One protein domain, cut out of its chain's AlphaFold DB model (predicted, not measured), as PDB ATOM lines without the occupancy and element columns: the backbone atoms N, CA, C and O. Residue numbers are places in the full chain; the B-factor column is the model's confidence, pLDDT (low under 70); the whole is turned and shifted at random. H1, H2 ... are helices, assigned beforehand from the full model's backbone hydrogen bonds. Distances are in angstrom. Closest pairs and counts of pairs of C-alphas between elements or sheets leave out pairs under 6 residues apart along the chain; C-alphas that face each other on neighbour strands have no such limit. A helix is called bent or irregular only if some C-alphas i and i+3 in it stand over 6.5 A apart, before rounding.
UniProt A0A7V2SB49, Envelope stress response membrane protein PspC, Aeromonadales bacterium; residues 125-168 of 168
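Overview. This is residues 125 to 168 of the 168 residues of the protein "Envelope stress response membrane protein PspC" of Aeromonadales bacterium (UniProt A0A7V2SB49). A long helix, H1, is followed end to end by a shorter one, H2, and the two make a wide, open corner at the link between them; nothing folds back on either helix. H1 makes most of the length of this thin, bent rod, and H2 turns off to one side beyond its end. The printed part has 44 residues with two named helices, H1 then H2, and no named strand, and its class is all helix. The whole is extended, with a radius of gyration of the C-alphas of 18.2 A, and spans 57 by 18 by 8 A.

Arrangement. H1, residues 127 to 152, and H2, residues 155 to 166, are close but not clearly touching, with 1 pair of C-alphas within 8 A. The closest C-alphas of the two are those of Tyr 151 and Phe 157, 6.5 A apart. Their lines stand at a steep tilt of 60 degrees, and they run the same way. Their centres are 29.2 A apart. Every O i to N i+4 pair is within hydrogen-bond range in H2, and 19 of 22 such pairs are in H1.

Along the chain. H1 begins at C-alpha 127, at (122.022, 135.184, 168.069), and runs 36.3 A to C-alpha 152, at (123.784, 161.485, 193.045). H2 runs 17.2 A from Asp 155 to Ile 166, with C-alpha 166 at (135.100, 172.473, 204.957). Neither helix is bent or irregular.

Size, cuts and confidence. The two C-alphas farthest apart, those of Ser 126 and Ile 166, are 57.0 A apart. Residues 125 to 168 stand free, of which 127 to 152 belong to H1 and 155 to 166 to H2. The printed part has no cut, and the link from H1 to H2, 2 residues, is tight. The mean pLDDT of the printed part is 83.0, with residues 125 to 127 and residue 168 under 70.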
ATOM      1  N   ASN A 125     125.558 129.465 168.055       57.75
ATOM      2  CA  ASN A 125     124.581 129.659 169.117       57.75
ATOM      3  C   ASN A 125     123.655 130.784 168.640       57.75
ATOM      4  O   ASN A 125     124.138 131.894 168.431       57.75
ATOM      5  N   SER A 126     122.371 130.471 168.410       62.38
ATOM      6  CA  SER A 126     121.375 131.405 167.862       62.38
ATOM      7  C   SER A 126     121.554 132.790 168.475       62.38
ATOM      8  O   SER A 126     121.534 132.910 169.703       62.38
ATOM      9  N   ALA A 127     121.743 133.815 167.637       66.94
ATOM     10  CA  ALA A 127     122.022 135.184 168.069       66.94
ATOM     11  C   ALA A 127     121.029 135.661 169.148       66.94
ATOM     12  O   ALA A 127     121.421 136.308 170.118       66.94
ATOM     13  N   SER A 128     119.768 135.226 169.058       74.62
ATOM     14  CA  SER A 128     118.729 135.467 170.066       74.62
ATOM     15  C   SER A 128     119.121 135.002 171.477       74.62
ATOM     16  O   SER A 128     119.044 135.775 172.426       74.62
ATOM     17  N   ASN A 129     119.655 133.786 171.623       70.00
ATOM     18  CA  ASN A 129     120.013 133.208 172.924       70.00
ATOM     19  C   ASN A 129     121.210 133.929 173.570       70.00
ATOM     20  O   ASN A 129     121.371 133.911 174.795       70.00
ATOM     21  N   THR A 130     122.079 134.546 172.761       73.94
ATOM     22  CA  THR A 130     123.154 135.413 173.267       73.94
ATOM     23  C   THR A 130     122.631 136.782 173.682       73.94
ATOM     24  O   THR A 130     123.025 137.278 174.739       73.94
ATOM     25  N   LEU A 131     121.697 137.351 172.916       82.44
ATOM     26  CA  LEU A 131     121.066 138.632 173.226       82.44
ATOM     27  C   LEU A 131     120.242 138.560 174.515       82.44
ATOM     28  O   LEU A 131     120.338 139.470 175.334       82.44
ATOM     29  N   ASP A 132     119.554 137.447 174.777       82.31
ATOM     30  CA  ASP A 132     118.793 137.252 176.019       82.31
ATOM     31  C   ASP A 132     119.679 137.343 177.270       82.31
ATOM     32  O   ASP A 132     119.303 137.928 178.290       82.31
ATOM     33  N   ARG A 133     120.901 136.800 177.202       77.00
ATOM     34  CA  ARG A 133     121.871 136.874 178.308       77.00
ATOM     35  C   ARG A 133     122.398 138.284 178.504       77.00
ATOM     36  O   ARG A 133     122.606 138.705 179.642       77.00
ATOM     37  N   VAL A 134     122.642 138.977 177.399       84.31
ATOM     38  CA  VAL A 134     123.116 140.357 177.399       84.31
ATOM     39  C   VAL A 134     122.038 141.264 177.994       84.31
ATOM     40  O   VAL A 134     122.319 141.959 178.968       84.31
ATOM     41  N   ASN A 135     120.789 141.154 177.539       89.56
ATOM     42  CA  ASN A 135     119.661 141.940 178.043       89.56
ATOM     43  C   ASN A 135     119.416 141.708 179.545       89.56
ATOM     44  O   ASN A 135     119.202 142.643 180.312       89.56
ATOM     45  N   LYS A 136     119.560 140.457 180.006       83.94
ATOM     46  CA  LYS A 136     119.456 140.116 181.433       83.94
ATOM     47  C   LYS A 136     120.572 140.737 182.283       83.94
ATOM     48  O   LYS A 136     120.365 141.012 183.462       83.94
ATOM     49  N   LYS A 137     121.770 140.934 181.722       84.12
ATOM     50  CA  LYS A 137     122.856 141.644 182.416       84.12
ATOM     51  C   LYS A 137     122.628 143.153 182.423       84.12
ATOM     52  O   LYS A 137     122.885 143.772 183.451       84.12
ATOM     53  N   PHE A 138     122.117 143.714 181.328       93.50
ATOM     54  CA  PHE A 138     121.767 145.132 181.246       93.50
ATOM     55  C   PHE A 138     120.718 145.522 182.287       93.50
ATOM     56  O   PHE A 138     120.957 146.456 183.046       93.50
ATOM     57  N   SER A 139     119.643 144.746 182.441       87.06
ATOM     58  CA  SER A 139     118.603 145.065 183.432       87.06
ATOM     59  C   SER A 139     119.112 145.057 184.882       87.06
ATOM     60  O   SER A 139     118.715 145.892 185.691       87.06
ATOM     61  N   ASN A 140     120.052 144.165 185.217       87.62
ATOM     62  CA  ASN A 140     120.703 144.168 186.533       87.62
ATOM     63  C   ASN A 140     121.595 145.402 186.747       87.62
ATOM     64  O   ASN A 140     121.703 145.894 187.870       87.62
ATOM     65  N   LEU A 141     122.262 145.889 185.697       89.81
ATOM     66  CA  LEU A 141     123.079 147.102 185.770       89.81
ATOM     67  C   LEU A 141     122.206 148.347 185.906       89.81
ATOM     68  O   LEU A 141     122.494 149.174 186.762       89.81
ATOM     69  N   GLU A 142     121.117 148.440 185.146       88.75
ATOM     70  CA  GLU A 142     120.150 149.535 185.261       88.75
ATOM     71  C   GLU A 142     119.555 149.617 186.664       88.75
ATOM     72  O   GLU A 142     119.506 150.692 187.253       88.75
ATOM     73  N   GLN A 143     119.182 148.479 187.254       90.19
ATOM     74  CA  GLN A 143     118.643 148.460 188.613       90.19
ATOM     75  C   GLN A 143     119.651 148.990 189.647       90.19
ATOM     76  O   GLN A 143     119.264 149.676 190.593       90.19
ATOM     77  N   ARG A 144     120.946 148.701 189.463       86.25
ATOM     78  CA  ARG A 144     122.019 149.200 190.339       86.25
ATOM     79  C   ARG A 144     122.319 150.675 190.092       86.25
ATOM     80  O   ARG A 144     122.492 151.419 191.054       86.25
ATOM     81  N   LEU A 145     122.348 151.092 188.829       88.00
ATOM     82  CA  LEU A 145     122.531 152.488 188.447       88.00
ATOM     83  C   LEU A 145     121.403 153.351 188.990       88.00
ATOM     84  O   LEU A 145     121.692 154.402 189.531       88.00
ATOM     85  N   ARG A 146     120.157 152.875 188.973       88.31
ATOM     86  CA  ARG A 146     119.004 153.606 189.512       88.31
ATOM     87  C   ARG A 146     119.145 153.947 191.002       88.31
ATOM     88  O   ARG A 146     118.711 155.007 191.437       88.31
ATOM     89  N   GLY A 147     119.777 153.069 191.786       88.25
ATOM     90  CA  GLY A 147     120.083 153.341 193.197       88.25
ATOM     91  C   GLY A 147     121.216 154.356 193.384       88.25
ATOM     92  O   GLY A 147     121.172 155.176 194.296       88.25
ATOM     93  N   MET A 148     122.217 154.333 192.501       85.69
ATOM     94  CA  MET A 148     123.280 155.344 192.485       85.69
ATOM     95  C   MET A 148     122.782 156.696 191.967       85.69
ATOM     96  O   MET A 148     123.151 157.728 192.511       85.69
ATOM     97  N   GLU A 149     121.910 156.693 190.962       87.94
ATOM     98  CA  GLU A 149     121.270 157.876 190.398       87.94
ATOM     99  C   GLU A 149     120.451 158.587 191.466       87.94
ATOM    100  O   GLU A 149     120.611 159.793 191.631       87.94
ATOM    101  N   SER A 150     119.648 157.862 192.253       87.00
ATOM    102  CA  SER A 150     118.883 158.487 193.337       87.00
ATOM    103  C   SER A 150     119.786 159.131 194.391       87.00
ATOM    104  O   SER A 150     119.393 160.115 195.002       87.00
ATOM    105  N   TYR A 151     120.985 158.591 194.625       87.88
ATOM    106  CA  TYR A 151     121.940 159.184 195.557       87.88
ATOM    107  C   TYR A 151     122.602 160.434 194.963       87.88
ATOM    108  O   TYR A 151     122.574 161.486 195.594       87.88
ATOM    109  N   VAL A 152     123.112 160.361 193.729       84.88
ATOM    110  CA  VAL A 152     123.784 161.485 193.045       84.88
ATOM    111  C   VAL A 152     122.824 162.642 192.746       84.88
ATOM    112  O   VAL A 152     123.230 163.800 192.789       84.88
ATOM    113  N   THR A 153     121.555 162.348 192.460       86.62
ATOM    114  CA  THR A 153     120.521 163.372 192.218       86.62
ATOM    115  C   THR A 153     119.892 163.909 193.500       86.62
ATOM    116  O   THR A 153     119.200 164.923 193.449       86.62
ATOM    117  N   SER A 154     120.139 163.274 194.651       85.31
ATOM    118  CA  SER A 154     119.633 163.774 195.927       85.31
ATOM    119  C   SER A 154     120.452 164.957 196.432       85.31
ATOM    120  O   SER A 154     121.679 164.988 196.315       85.31
ATOM    121  N   ASP A 155     119.782 165.893 197.102       85.94
ATOM    122  CA  ASP A 155     120.442 167.026 197.763       85.94
ATOM    123  C   ASP A 155     121.452 166.578 198.836       85.94
ATOM    124  O   ASP A 155     122.395 167.301 199.153       85.94
ATOM    125  N   LYS A 156     121.325 165.338 199.330       80.31
ATOM    126  CA  LYS A 156     122.258 164.720 200.278       80.31
ATOM    127  C   LYS A 156     123.688 164.628 199.734       80.31
ATOM    128  O   LYS A 156     124.629 164.848 200.486       80.31
ATOM    129  N   PHE A 157     123.863 164.370 198.435       86.38
ATOM    130  CA  PHE A 157     125.191 164.318 197.815       86.38
ATOM    131  C   PHE A 157     125.896 165.684 197.822       86.38
ATOM    132  O   PHE A 157     127.114 165.757 197.977       86.38
ATOM    133  N   LYS A 158     125.138 166.782 197.681       82.88
ATOM    134  CA  LYS A 158     125.698 168.141 197.753       82.88
ATOM    135  C   LYS A 158     126.165 168.477 199.165       82.88
ATOM    136  O   LYS A 158     127.263 168.999 199.314       82.88
ATOM    137  N   LEU A 159     125.378 168.114 200.178       86.50
ATOM    138  CA  LEU A 159     125.732 168.330 201.582       86.50
ATOM    139  C   LEU A 159     127.013 167.580 201.967       86.50
ATOM    140  O   LEU A 159     127.918 168.189 202.529       86.50
ATOM    141  N   ASP A 160     127.127 166.295 201.612       86.25
ATOM    142  CA  ASP A 160     128.329 165.493 201.897       86.25
ATOM    143  C   ASP A 160     129.589 166.133 201.270       86.25
ATOM    144  O   ASP A 160     130.645 166.197 201.904       86.25
ATOM    145  N   LYS A 161     129.462 166.687 200.055       85.75
ATOM    146  CA  LYS A 161     130.547 167.401 199.368       85.75
ATOM    147  C   LYS A 161     130.907 168.734 200.039       85.75
ATOM    148  O   LYS A 161     132.086 169.079 200.100       85.75
ATOM    149  N   GLU A 162     129.919 169.484 200.529       86.88
ATOM    150  CA  GLU A 162     130.153 170.732 201.270       86.88
ATOM    151  C   GLU A 162     130.890 170.463 202.588       86.88
ATOM    152  O   GLU A 162     131.889 171.126 202.866       86.88
ATOM    153  N   PHE A 163     130.496 169.434 203.344       88.31
ATOM    154  CA  PHE A 163     131.190 169.051 204.579       88.31
ATOM    155  C   PHE A 163     132.642 168.609 204.343       88.31
ATOM    156  O   PHE A 163     133.529 169.011 205.096       88.31
ATOM    157  N   GLU A 164     132.914 167.828 203.291       86.62
ATOM    158  CA  GLU A 164     134.283 167.415 202.945       86.62
ATOM    159  C   GLU A 164     135.162 168.615 202.553       86.62
ATOM    160  O   GLU A 164     136.337 168.667 202.915       86.62
ATOM    161  N   SER A 165     134.584 169.608 201.865       83.94
ATOM    162  CA  SER A 165     135.293 170.834 201.472       83.94
ATOM    163  C   SER A 165     135.616 171.772 202.635       83.94
ATOM    164  O   SER A 165     136.540 172.568 202.523       83.94
ATOM    165  N   ILE A 166     134.874 171.679 203.742       88.06
ATOM    166  CA  ILE A 166     135.100 172.473 204.957       88.06
ATOM    167  C   ILE A 166     136.154 171.811 205.861       88.06
ATOM    168  O   ILE A 166     136.847 172.500 206.604       88.06
ATOM    169  N   ASN A 167     136.280 170.481 205.813       77.62
ATOM    170  CA  ASN A 167     137.193 169.710 206.665       77.62
ATOM    171  C   ASN A 167     138.589 169.481 206.045       77.62
ATOM    172  O   ASN A 167     139.385 168.706 206.581       77.62
ATOM    173  N   LYS A 168     138.872 170.109 204.903       63.25
ATOM    174  CA  LYS A 168     140.149 170.042 204.190       63.25
ATOM    175  C   LYS A 168     140.795 171.419 204.142       63.25
ATOM    176  O   LYS A 168     142.035 171.465 204.288       63.25
TER     177      LYS A 168